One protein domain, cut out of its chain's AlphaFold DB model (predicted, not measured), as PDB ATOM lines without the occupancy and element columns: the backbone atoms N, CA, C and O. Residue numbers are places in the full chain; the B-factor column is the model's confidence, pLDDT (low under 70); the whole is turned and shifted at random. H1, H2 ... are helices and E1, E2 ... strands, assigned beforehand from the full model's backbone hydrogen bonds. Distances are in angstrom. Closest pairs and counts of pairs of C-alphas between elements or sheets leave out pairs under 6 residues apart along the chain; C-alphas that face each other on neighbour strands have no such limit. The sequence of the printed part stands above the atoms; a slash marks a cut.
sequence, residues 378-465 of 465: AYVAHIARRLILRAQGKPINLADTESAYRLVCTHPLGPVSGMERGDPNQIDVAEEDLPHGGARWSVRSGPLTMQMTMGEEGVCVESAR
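What this domain is: This is residues 378 to 465 of the 465 residues of the protein "Toll/interleukin-1 receptor domain-containing protein" of Gordonia sp (UniProt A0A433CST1). One strongly twisted sheet of four strands has a single helix, H1, over one of its faces, and a long loop, residues 392 to 427, winds from the end of H1 past the edge strand E4 to the start of E1 at the other edge. The tip of the E1 to E2 hairpin and the first part of that loop lie at opposite ends of the longest axis. The printed part has 88 residues, with one named helix and four named strands in the order H1, E1, E2, E3, E4. The sheet's order is E1, E2, E3, E4, antiparallel throughout; the class is mixed, helices and strands, with under half of the residues in named elements. The whole is compact, with a radius of gyration of the C-alphas of 12.1 A and spans of 38 by 27 by 23 A.

Where its parts are: H1 is residues 378 to 391, 19.9 A long, from C-alpha 378 at (23.483, 30.353, -36.808) to C-alpha 391 at (42.646, 26.733, -32.651). E1 is residues 428 to 433, 16.6 A. E2 is residues 439 to 445, 19.7 A. E3, residues 448 to 455, is the longest strand at 8 residues and 21.1 A. E4 is residues 458 to 464, 17.6 A, and ends at C-alpha 464 at (39.105, 38.348, -30.827).

How they stand to each other: H1 is on the sheet, with its residues 378 to 388, and the two form two layers, a helix on one face of a sheet. The closest C-alphas of H1 and E1 are those of Ala 381 and Val 429, 6.5 A apart. Those of H1 and E4 are Val 380 and Val 459, 7.1 A apart. In H1 every O i to N i+4 pair is within hydrogen-bond range. E1 to E4 form a meander, each strand the antiparallel neighbour of the one before. E1 and E2 are a hairpin at 154 degrees, with N 430 and O 442 within hydrogen-bond range at 2.9 A. E2 and E3 are a hairpin at 157 degrees, with N 443 and O 450 at 2.9 A. E3 and E4 are a hairpin at 145 degrees, with N 455 and O 458 at 2.8 A. The edge strands E1 and E4 are apart.

The domain as a whole: The two C-alphas farthest apart are those of Leu 398 and Pro 435, at 39.1 A. The link from H1 to E1, 36 residues, is long; the links between the strands are tight. The printed part has no cut and ends at Arg 465, the chain's last residue. The mean pLDDT of the printed part is 88.6, and residues 433 to 439 and 456 to 457 are under 70.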
ATOM      1  N   ALA A 378      23.020  31.741 -36.713       88.00
ATOM      2  CA  ALA A 378      23.483  30.353 -36.808       88.00
ATOM      3  C   ALA A 378      24.629  30.163 -37.826       88.00
ATOM      4  O   ALA A 378      25.502  29.314 -37.635       88.00
ATOM      5  N   TYR A 379      24.666  30.964 -38.898       91.25
ATOM      6  CA  TYR A 379      25.771  30.962 -39.858       91.25
ATOM      7  C   TYR A 379      27.031  31.595 -39.260       91.25
ATOM      8  O   TYR A 379      28.119  31.024 -39.358       91.25
ATOM      9  N   VAL A 380      26.884  32.746 -38.602       93.62
ATOM     10  CA  VAL A 380      27.976  33.444 -37.908       93.62
ATOM     11  C   VAL A 380      28.555  32.557 -36.796       93.62
ATOM     12  O   VAL A 380      29.772  32.370 -36.719       93.62
ATOM     13  N   ALA A 381      27.692  31.902 -36.014       95.44
ATOM     14  CA  ALA A 381      28.073  30.941 -34.984       95.44
ATOM     15  C   ALA A 381      28.853  29.745 -35.554       95.44
ATOM     16  O   ALA A 381      29.828  29.304 -34.946       95.44
ATOM     17  N   HIS A 382      28.489  29.235 -36.738       96.31
ATOM     18  CA  HIS A 382      29.230  28.149 -37.397       96.31
ATOM     19  C   HIS A 382      30.645  28.569 -37.824       96.31
ATOM     20  O   HIS A 382      31.590  27.794 -37.669       96.31
ATOM     21  N   ILE A 383      30.824  29.805 -38.302       95.62
ATOM     22  CA  ILE A 383      32.152  30.358 -38.620       95.62
ATOM     23  C   ILE A 383      33.001  30.482 -37.348       95.62
ATOM     24  O   ILE A 383      34.134  29.996 -37.311       95.62
ATOM     25  N   ALA A 384      32.440  31.071 -36.288       97.12
ATOM     26  CA  ALA A 384      33.094  31.175 -34.986       97.12
ATOM     27  C   ALA A 384      33.501  29.790 -34.444       97.12
ATOM     28  O   ALA A 384      34.647  29.580 -34.040       97.12
ATOM     29  N   ARG A 385      32.594  28.807 -34.532       97.88
ATOM     30  CA  ARG A 385      32.825  27.411 -34.141       97.88
ATOM     31  C   ARG A 385      33.994  26.778 -34.888       97.88
ATOM     32  O   ARG A 385      34.819  26.117 -34.258       97.88
ATOM     33  N   ARG A 386      34.081  26.974 -36.210       97.31
ATOM     34  CA  ARG A 386      35.203  26.481 -37.028       97.31
ATOM     35  C   ARG A 386      36.536  27.054 -36.555       97.31
ATOM     36  O   ARG A 386      37.480  26.290 -36.366       97.31
ATOM     37  N   LEU A 387      36.606  28.362 -36.295       97.00
ATOM     38  CA  LEU A 387      37.846  29.004 -35.853       97.00
ATOM     39  C   LEU A 387      38.282  28.548 -34.446       97.00
ATOM     40  O   LEU A 387      39.461  28.257 -34.249       97.00
ATOM     41  N   ILE A 388      37.342  28.406 -33.502       98.00
ATOM     42  CA  ILE A 388      37.597  27.847 -32.158       98.00
ATOM     43  C   ILE A 388      38.134  26.412 -32.265       98.00
ATOM     44  O   ILE A 388      39.202  26.099 -31.740       98.00
ATOM     45  N   LEU A 389      37.433  25.541 -32.998       97.94
ATOM     46  CA  LEU A 389      37.817  24.137 -33.177       97.94
ATOM     47  C   LEU A 389      39.190  23.981 -33.839       97.94
ATOM     48  O   LEU A 389      39.992  23.144 -33.419       97.94
ATOM     49  N   ARG A 390      39.493  24.817 -34.839       96.88
ATOM     50  CA  ARG A 390      40.809  24.872 -35.482       96.88
ATOM     51  C   ARG A 390      41.905  25.261 -34.484       96.88
ATOM     52  O   ARG A 390      42.927  24.582 -34.429       96.88
ATOM     53  N   ALA A 391      41.687  26.296 -33.670       96.56
ATOM     54  CA  ALA A 391      42.646  26.733 -32.651       96.56
ATOM     55  C   ALA A 391      42.870  25.688 -31.543       96.56
ATOM     56  O   ALA A 391      43.978  25.549 -31.034       96.56
ATOM     57  N   GLN A 392      41.847  24.890 -31.224       97.19
ATOM     58  CA  GLN A 392      41.933  23.754 -30.297       97.19
ATOM     59  C   GLN A 392      42.592  22.498 -30.903       97.19
ATOM     60  O   GLN A 392      42.630  21.451 -30.252       97.19
ATOM     61  N   GLY A 393      43.086  22.562 -32.148       96.88
ATOM     62  CA  GLY A 393      43.693  21.424 -32.846       96.88
ATOM     63  C   GLY A 393      42.698  20.321 -33.229       96.88
ATOM     64  O   GLY A 393      43.105  19.193 -33.492       96.88
ATOM     65  N   LYS A 394      41.394  20.630 -33.247       97.00
ATOM     66  CA  LYS A 394      40.290  19.707 -33.562       97.00
ATOM     67  C   LYS A 394      39.366  20.288 -34.649       97.00
ATOM     68  O   LYS A 394      38.158  20.364 -34.420       97.00
ATOM     69  N   PRO A 395      39.894  20.744 -35.803       97.00
ATOM     70  CA  PRO A 395      39.074  21.350 -36.850       97.00
ATOM     71  C   PRO A 395      37.987  20.385 -37.347       97.00
ATOM     72  O   PRO A 395      38.171  19.168 -37.308       97.00
ATOM     73  N   ILE A 396      36.869  20.922 -37.857       95.19
ATOM     74  CA  ILE A 396      35.748  20.102 -38.366       95.19
ATOM     75  C   ILE A 396      36.209  19.191 -39.517       95.19
ATOM     76  O   ILE A 396      35.751  18.056 -39.643       95.19
ATOM     77  N   ASN A 397      37.150  19.673 -40.329       95.31
ATOM     78  CA  ASN A 397      37.812  18.918 -41.383       95.31
ATOM     79  C   ASN A 397      39.320  19.215 -41.357       95.31
ATOM     80  O   ASN A 397      39.720  20.337 -41.060       95.31
ATOM     81  N   LEU A 398      40.172  18.248 -41.706       94.56
ATOM     82  CA  LEU A 398      41.628  18.452 -41.763       94.56
ATOM     83  C   LEU A 398      42.059  19.493 -42.815       94.56
ATOM     84  O   LEU A 398      43.131  20.078 -42.683       94.56
ATOM     85  N   ALA A 399      41.228  19.748 -43.830       92.88
ATOM     86  CA  ALA A 399      41.438  20.815 -44.806       92.88
ATOM     87  C   ALA A 399      41.093  22.222 -44.271       92.88
ATOM     88  O   ALA A 399      41.392  23.208 -44.942       92.88
ATOM     89  N   ASP A 400      40.475  22.342 -43.089       94.88
ATOM     90  CA  ASP A 400      40.035  23.615 -42.506       94.88
ATOM     91  C   ASP A 400      41.218  24.407 -41.917       94.88
ATOM     92  O   ASP A 400      41.400  24.487 -40.701       94.88
ATOM     93  N   THR A 401      42.042  24.990 -42.787       94.31
ATOM     94  CA  THR A 401      43.213  25.813 -42.441       94.31
ATOM     95  C   THR A 401      43.034  27.254 -42.914       94.31
ATOM     96  O   THR A 401      42.280  27.516 -43.842       94.31
ATOM     97  N   GLU A 402      43.748  28.213 -42.318       91.50
ATOM     98  CA  GLU A 402      43.593  29.638 -42.669       91.50
ATOM     99  C   GLU A 402      44.104  29.987 -44.081       91.50
ATOM    100  O   GLU A 402      43.671  30.972 -44.673       91.50
ATOM    101  N   SER A 403      44.997  29.169 -44.647       89.94
ATOM    102  CA  SER A 403      45.483  29.323 -46.023       89.94
ATOM    103  C   SER A 403      44.572  28.680 -47.072       89.94
ATOM    104  O   SER A 403      44.598  29.110 -48.223       89.94
ATOM    105  N   ALA A 404      43.790  27.662 -46.699       90.00
ATOM    106  CA  ALA A 404      42.829  27.010 -47.588       90.00
ATOM    107  C   ALA A 404      41.429  27.633 -47.484       90.00
ATOM    108  O   ALA A 404      40.793  27.851 -48.504       90.00
ATOM    109  N   TYR A 405      40.978  27.948 -46.268       91.50
ATOM    110  CA  TYR A 405      39.674  28.529 -45.954       91.50
ATOM    111  C   TYR A 405      39.844  29.616 -44.883       91.50
ATOM    112  O   TYR A 405      39.684  29.369 -43.683       91.50
ATOM    113  N   ARG A 406      40.199  30.822 -45.334       92.12
ATOM    114  CA  ARG A 406      40.369  32.018 -44.498       92.12
ATOM    115  C   ARG A 406      39.105  32.308 -43.682       92.12
ATOM    116  O   ARG A 406      38.022  32.391 -44.255       92.12
ATOM    117  N   LEU A 407      39.250  32.481 -42.368       93.69
ATOM    118  CA  LEU A 407      38.171  32.894 -41.457       93.69
ATOM    119  C   LEU A 407      38.464  34.232 -40.762       93.69
ATOM    120  O   LEU A 407      37.537  34.872 -40.266       93.69
ATOM    121  N   VAL A 408      39.722  34.675 -40.728       93.12
ATOM    122  CA  VAL A 408      40.116  36.013 -40.270       93.12
ATOM    123  C   VAL A 408      40.017  36.989 -41.441       93.12
ATOM    124  O   VAL A 408      40.330  36.643 -42.578       93.12
ATOM    125  N   CYS A 409      39.559  38.216 -41.198       88.44
ATOM    126  CA  CYS A 409      39.465  39.218 -42.259       88.44
ATOM    127  C   CYS A 409      40.847  39.531 -42.863       88.44
ATOM    128  O   CYS A 409      41.845  39.538 -42.147       88.44
ATOM    129  N   THR A 410      40.912  39.843 -44.166       86.94
ATOM    130  CA  THR A 410      42.170  40.202 -44.861       86.94
ATOM    131  C   THR A 410      42.906  41.360 -44.163       86.94
ATOM    132  O   THR A 410      44.132  41.365 -44.094       86.94
ATOM    133  N   HIS A 411      42.148  42.300 -43.587       83.62
ATOM    134  CA  HIS A 411      42.640  43.434 -42.805       83.62
ATOM    135  C   HIS A 411      41.866  43.515 -41.469       83.62
ATOM    136  O   HIS A 411      40.837  44.189 -41.407       83.62
ATOM    137  N   PRO A 412      42.282  42.793 -40.410       84.62
ATOM    138  CA  PRO A 412      41.582  42.803 -39.127       84.62
ATOM    139  C   PRO A 412      41.838  44.119 -38.373       84.62
ATOM    140  O   PRO A 412      42.967  44.609 -38.339       84.62
ATOM    141  N   LEU A 413      40.803  44.690 -37.744       76.88
ATOM    142  CA  LEU A 413      40.912  45.958 -36.999       76.88
ATOM    143  C   LEU A 413      41.495  45.794 -35.586       76.88
ATOM    144  O   LEU A 413      41.811  46.785 -34.928       76.88
ATOM    145  N   GLY A 414      41.638  44.560 -35.099       84.56
ATOM    146  CA  GLY A 414      42.237  44.271 -33.801       84.56
ATOM    147  C   GLY A 414      42.995  42.945 -33.779       84.56
ATOM    148  O   GLY A 414      43.000  42.206 -34.765       84.56
ATOM    149  N   PRO A 415      43.647  42.610 -32.652       89.69
ATOM    150  CA  PRO A 415      44.266  41.303 -32.487       89.69
ATOM    151  C   PRO A 415      43.201  40.204 -32.577       89.69
ATOM    152  O   PRO A 415      42.084  40.372 -32.093       89.69
ATOM    153  N   VAL A 416      43.571  39.062 -33.155       93.25
ATOM    154  CA  VAL A 416      42.770  37.833 -33.145       93.25
ATOM    155  C   VAL A 416      43.559  36.797 -32.355       93.25
ATOM    156  O   VAL A 416      44.502  36.197 -32.867       93.25
ATOM    157  N   SER A 417      43.241  36.647 -31.069       93.25
ATOM    158  CA  SER A 417      43.926  35.704 -30.178       93.25
ATOM    159  C   SER A 417      42.971  35.117 -29.138       93.25
ATOM    160  O   SER A 417      41.852  35.596 -28.976       93.25
ATOM    161  N   GLY A 418      43.391  34.060 -28.436       92.62
ATOM    162  CA  GLY A 418      42.566  33.433 -27.401       92.62
ATOM    163  C   GLY A 418      41.521  32.436 -27.896       92.62
ATOM    164  O   GLY A 418      40.722  31.962 -27.092       92.62
ATOM    165  N   MET A 419      41.500  32.131 -29.196       95.56
ATOM    166  CA  MET A 419      40.484  31.294 -29.841       95.56
ATOM    167  C   MET A 419      40.348  29.909 -29.200       95.56
ATOM    168  O   MET A 419      39.255  29.356 -29.119       95.56
ATOM    169  N   GLU A 420      41.456  29.369 -28.695       95.62
ATOM    170  CA  GLU A 420      41.531  28.096 -27.986       95.62
ATOM    171  C   GLU A 420      40.712  28.062 -26.682       95.62
ATOM    172  O   GLU A 420      40.329  26.979 -26.236       95.62
ATOM    173  N   ARG A 421      40.401  29.231 -26.098       95.44
ATOM    174  CA  ARG A 421      39.618  29.383 -24.860       95.44
ATOM    175  C   ARG A 421      38.097  29.364 -25.069       95.44
ATOM    176  O   ARG A 421      37.378  29.334 -24.075       95.44
ATOM    177  N   GLY A 422      37.606  29.408 -26.312       96.38
ATOM    178  CA  GLY A 422      36.168  29.350 -26.608       96.38
ATOM    179  C   GLY A 422      35.555  27.962 -26.378       96.38
ATOM    180  O   GLY A 422      36.239  26.946 -26.508       96.38
ATOM    181  N   ASP A 423      34.256  27.897 -26.084       96.75
ATOM    182  CA  ASP A 423      33.490  26.641 -26.094       96.75
ATOM    183  C   ASP A 423      32.772  26.475 -27.449       96.75
ATOM    184  O   ASP A 423      31.778  27.158 -27.712       96.75
ATOM    185  N   PRO A 424      33.200  25.541 -28.318       95.06
ATOM    186  CA  PRO A 424      32.595  25.341 -29.636       95.06
ATOM    187  C   PRO A 424      31.156  24.787 -29.600       95.06
ATOM    188  O   PRO A 424      30.583  24.522 -30.660       95.06
ATOM    189  N   ASN A 425      30.577  24.572 -28.413       94.19
ATOM    190  CA  ASN A 425      29.190  24.151 -28.204       94.19
ATOM    191  C   ASN A 425      28.335  25.226 -27.505       94.19
ATOM    192  O   ASN A 425      27.128  25.035 -27.373       94.19
ATOM    193  N   GLN A 426      28.933  26.342 -27.070       94.44
ATOM    194  CA  GLN A 426      28.239  27.494 -26.485       94.44
ATOM    195  C   GLN A 426      28.719  28.762 -27.193       94.44
ATOM    196  O   GLN A 426      29.815  29.263 -26.930       94.44
ATOM    197  N   ILE A 427      27.913  29.245 -28.139       96.75
ATOM    198  CA  ILE A 427      28.225  30.410 -28.969       96.75
ATOM    199  C   ILE A 427      26.971  31.278 -29.067       96.75
ATOM    200  O   ILE A 427      26.018  30.912 -29.753       96.75
ATOM    201  N   ASP A 428      26.997  32.425 -28.394       96.31
ATOM    202  CA  ASP A 428      25.973  33.462 -28.504       96.31
ATOM    203  C   ASP A 428      26.400  34.470 -29.574       96.31
ATOM    204  O   ASP A 428      27.528  34.969 -29.535       96.31
ATOM    205  N   VAL A 429      25.495  34.817 -30.487       94.75
ATOM    206  CA  VAL A 429      25.696  35.855 -31.508       94.75
ATOM    207  C   VAL A 429      24.705  36.989 -31.261       94.75
ATOM    208  O   VAL A 429      23.556  36.740 -30.905       94.75
ATOM    209  N   ALA A 430      25.154  38.228 -31.442       91.56
ATOM    210  CA  ALA A 430      24.307  39.413 -31.485       91.56
ATOM    211  C   ALA A 430      24.734  40.303 -32.661       91.56
ATOM    212  O   ALA A 430      25.897  40.701 -32.740       91.56
ATOM    213  N   GLU A 431      23.807  40.605 -33.568       83.12
ATOM    214  CA  GLU A 431      24.006  41.587 -34.641       83.12
ATOM    215  C   GLU A 431      24.054  43.016 -34.063       83.12
ATOM    216  O   GLU A 431      23.320  43.350 -33.129       83.12
ATOM    217  N   GLU A 432      24.957  43.850 -34.581       78.94
ATOM    218  CA  GLU A 432      25.136  45.245 -34.178       78.94
ATOM    219  C   GLU A 432      24.550  46.190 -35.241       78.94
ATOM    220  O   GLU A 432      24.996  46.193 -36.389       78.94
ATOM    221  N   ASP A 433      23.594  47.042 -34.849       57.56
ATOM    222  CA  ASP A 433      23.012  48.076 -35.718       57.56
ATOM    223  C   ASP A 433      24.068  49.129 -36.115       57.56
ATOM    224  O   ASP A 433      24.333  50.086 -35.377       57.56
ATOM    225  N   LEU A 434      24.673  48.991 -37.301       54.53
ATOM    226  CA  LEU A 434      25.634  49.974 -37.808       54.53
ATOM    227  C   LEU A 434      24.943  51.144 -38.542       54.53
ATOM    228  O   LEU A 434      24.134  50.905 -39.442       54.53
ATOM    229  N   PRO A 435      25.337  52.415 -38.287       34.25
ATOM    230  CA  PRO A 435      24.722  53.606 -38.897       34.25
ATOM    231  C   PRO A 435      24.708  53.663 -40.433       34.25
ATOM    232  O   PRO A 435      23.977  54.464 -41.008       34.25
ATOM    233  N   HIS A 436      25.529  52.847 -41.099       41.06
ATOM    234  CA  HIS A 436      25.721  52.853 -42.552       41.06
ATOM    235  C   HIS A 436      25.291  51.541 -43.234       41.06
ATOM    236  O   HIS A 436      25.662  51.302 -44.380       41.06
ATOM    237  N   GLY A 437      24.540  50.671 -42.546       41.97
ATOM    238  CA  GLY A 437      24.019  49.424 -43.128       41.97
ATOM    239  C   GLY A 437      25.068  48.335 -43.396       41.97
ATOM    240  O   GLY A 437      24.791  47.381 -44.118       41.97
ATOM    241  N   GLY A 438      26.272  48.465 -42.829       55.25
ATOM    242  CA  GLY A 438      27.215  47.351 -42.738       55.25
ATOM    243  C   GLY A 438      26.723  46.312 -41.727       55.25
ATOM    244  O   GLY A 438      26.081  46.672 -40.746       55.25
ATOM    245  N   ALA A 439      27.052  45.040 -41.941       66.62
ATOM    246  CA  ALA A 439      26.707  43.970 -41.009       66.62
ATOM    247  C   ALA A 439      27.913  43.627 -40.118       66.62
ATOM    248  O   ALA A 439      28.969  43.236 -40.631       66.62
ATOM    249  N   ARG A 440      27.752  43.788 -38.800       84.38
ATOM    250  CA  ARG A 440      28.720  43.406 -37.761       84.38
ATOM    251  C   ARG A 440      28.015  42.566 -36.701       84.38
ATOM    252  O   ARG A 440      26.851  42.803 -36.400       84.38
ATOM    253  N   TRP A 441      28.733  41.610 -36.124       93.31
ATOM    254  CA  TRP A 441      28.238  40.741 -35.064       93.31
ATOM    255  C   TRP A 441      29.243  40.640 -33.923       93.31
ATOM    256  O   TRP A 441      30.413  40.305 -34.137       93.31
ATOM    257  N   SER A 442      28.750  40.828 -32.703       94.62
ATOM    258  CA  SER A 442      29.463  40.460 -31.486       94.62
ATOM    259  C   SER A 442      29.179  38.996 -31.171       94.62
ATOM    260  O   SER A 442      28.018  38.587 -31.102       94.62
ATOM    261  N   VAL A 443      30.222  38.191 -30.973       97.19
ATOM    262  CA  VAL A 443      30.084  36.757 -30.685       97.19
ATOM    263  C   VAL A 443      30.784  36.417 -29.380       97.19
ATOM    264  O   VAL A 443      31.952  36.753 -29.187       97.19
ATOM    265  N   ARG A 444      30.085  35.725 -28.479       97.25
ATOM    266  CA  ARG A 444      30.612  35.294 -27.177       97.25
ATOM    267  C   ARG A 444      30.608  33.780 -27.081       97.25
ATOM    268  O   ARG A 444      29.645  33.133 -27.479       97.25
ATOM    269  N   SER A 445      31.677  33.218 -26.533       97.25
ATOM    270  CA  SER A 445      31.819  31.776 -26.355       97.25
ATOM    271  C   SER A 445      32.650  31.486 -25.108       97.25
ATOM    272  O   SER A 445      33.877  31.577 -25.119       97.25
ATOM    273  N   GLY A 446      31.980  31.213 -23.988       93.19
ATOM    274  CA  GLY A 446      32.633  31.153 -22.679       93.19
ATOM    275  C   GLY A 446      33.393  32.460 -22.370       93.19
ATOM    276  O   GLY A 446      32.773  33.524 -22.358       93.19
ATOM    277  N   PRO A 447      34.718  32.424 -22.121       93.31
ATOM    278  CA  PRO A 447      35.528  33.618 -21.860       93.31
ATOM    279  C   PRO A 447      35.948  34.389 -23.125       93.31
ATOM    280  O   PRO A 447      36.516  35.471 -22.998       93.31
ATOM    281  N   LEU A 448      35.741  33.829 -24.321       96.31
ATOM    282  CA  LEU A 448      36.156  34.408 -25.601       96.31
ATOM    283  C   LEU A 448      35.099  35.394 -26.114       96.31
ATOM    284  O   LEU A 448      33.911  35.066 -26.170       96.31
ATOM    285  N   THR A 449      35.536  36.573 -26.555       96.00
ATOM    286  CA  THR A 449      34.711  37.529 -27.310       96.00
ATOM    287  C   THR A 449      35.342  37.809 -28.670       96.00
ATOM    288  O   THR A 449      36.505  38.203 -28.745       96.00
ATOM    289  N   MET A 450      34.568  37.654 -29.741       96.31
ATOM    290  CA  MET A 450      34.934  38.007 -31.113       96.31
ATOM    291  C   MET A 450      34.084  39.176 -31.608       96.31
ATOM    292  O   MET A 450      32.916  39.304 -31.242       96.31
ATOM    293  N   GLN A 451      34.661  39.979 -32.495       95.56
ATOM    294  CA  GLN A 451      33.921  40.859 -33.394       95.56
ATOM    295  C   GLN A 451      34.067  40.336 -34.817       95.56
ATOM    296  O   GLN A 451      35.170  39.989 -35.253       95.56
ATOM    297  N   MET A 452      32.947  40.242 -35.524       93.75
ATOM    298  CA  MET A 452      32.848  39.675 -36.866       93.75
ATOM    299  C   MET A 452      32.158  40.660 -37.800       93.75
ATOM    300  O   MET A 452      31.261  41.381 -37.382       93.75
ATOM    301  N   THR A 453      32.561  40.697 -39.065       88.31
ATOM    302  CA  THR A 453      32.073  41.678 -40.045       88.31
ATOM    303  C   THR A 453      31.978  41.062 -41.438       88.31
ATOM    304  O   THR A 453      32.464  39.951 -41.671       88.31
ATOM    305  N   MET A 454      31.365  41.777 -42.379       80.31
ATOM    306  CA  MET A 454      31.395  41.420 -43.796       80.31
ATOM    307  C   MET A 454      32.761  41.750 -44.419       80.31
ATOM    308  O   MET A 454      33.114  42.918 -44.567       80.31
ATOM    309  N   GLY A 455      33.512  40.725 -44.821       71.38
ATOM    310  CA  GLY A 455      34.710  40.850 -45.651       71.38
ATOM    311  C   GLY A 455      34.448  40.565 -47.135       71.38
ATOM    312  O   GLY A 455      33.328  40.260 -47.542       71.38
ATOM    313  N   GLU A 456      35.517  40.620 -47.932       66.75
ATOM    314  CA  GLU A 456      35.520  40.435 -49.397       66.75
ATOM    315  C   GLU A 456      34.834  39.124 -49.830       66.75
ATOM    316  O   GLU A 456      33.938  39.122 -50.674       66.75
ATOM    317  N   GLU A 457      35.200  38.013 -49.183       67.62
ATOM    318  CA  GLU A 457      34.670  36.676 -49.473       67.62
ATOM    319  C   GLU A 457      33.453  36.289 -48.615       67.62
ATOM    320  O   GLU A 457      32.917  35.193 -48.787       67.62
ATOM    321  N   GLY A 458      32.984  37.148 -47.704       79.94
ATOM    322  CA  GLY A 458      31.890  36.876 -46.761       79.94
ATOM    323  C   GLY A 458      32.238  37.206 -45.308       79.94
ATOM    324  O   GLY A 458      33.195  37.926 -45.039       79.94
ATOM    325  N   VAL A 459      31.451  36.687 -44.361       88.75
ATOM    326  CA  VAL A 459      31.641  36.962 -42.926       88.75
ATOM    327  C   VAL A 459      32.998  36.446 -42.431       88.75
ATOM    328  O   VAL A 459      33.337  35.280 -42.639       88.75
ATOM    329  N   CYS A 460      33.749  37.307 -41.746       91.62
ATOM    330  CA  CYS A 460      35.086  37.032 -41.220       91.62
ATOM    331  C   CYS A 460      35.276  37.619 -39.810       91.62
ATOM    332  O   CYS A 460      34.515  38.483 -39.371       91.62
ATOM    333  N   VAL A 461      36.293  37.144 -39.086       95.00
ATOM    334  CA  VAL A 461      36.658  37.635 -37.748       95.00
ATOM    335  C   VAL A 461      37.570  38.858 -37.861       95.00
ATOM    336  O   VAL A 461      38.659  38.784 -38.430       95.00
ATOM    337  N   GLU A 462      37.111  39.978 -37.304       93.25
ATOM    338  CA  GLU A 462      37.750  41.300 -37.334       93.25
ATOM    339  C   GLU A 462      38.649  41.535 -36.107       93.25
ATOM    340  O   GLU A 462      39.678  42.203 -36.209       93.25
ATOM    341  N   SER A 463      38.279  40.974 -34.947       95.12
ATOM    342  CA  SER A 463      39.119  40.886 -33.740       95.12
ATOM    343  C   SER A 463      38.612  39.797 -32.779       95.12
ATOM    344  O   SER A 463      37.452  39.390 -32.858       95.12
ATOM    345  N   ALA A 464      39.465  39.318 -31.866       95.19
ATOM    346  CA  ALA A 464      39.105  38.348 -30.827       95.19
ATOM    347  C   ALA A 464      40.010  38.439 -29.580       95.19
ATOM    348  O   ALA A 464      41.218  38.671 -29.707       95.19
ATOM    349  N   ARG A 465      39.428  38.248 -28.384       91.38
ATOM    350  CA  ARG A 465      40.104  38.348 -27.072       91.38
ATOM    351  C   ARG A 465      39.480  37.470 -25.982       91.38
ATOM    352  O   ARG A 465      38.260  37.218 -26.060       91.38
TER     353      ARG A 465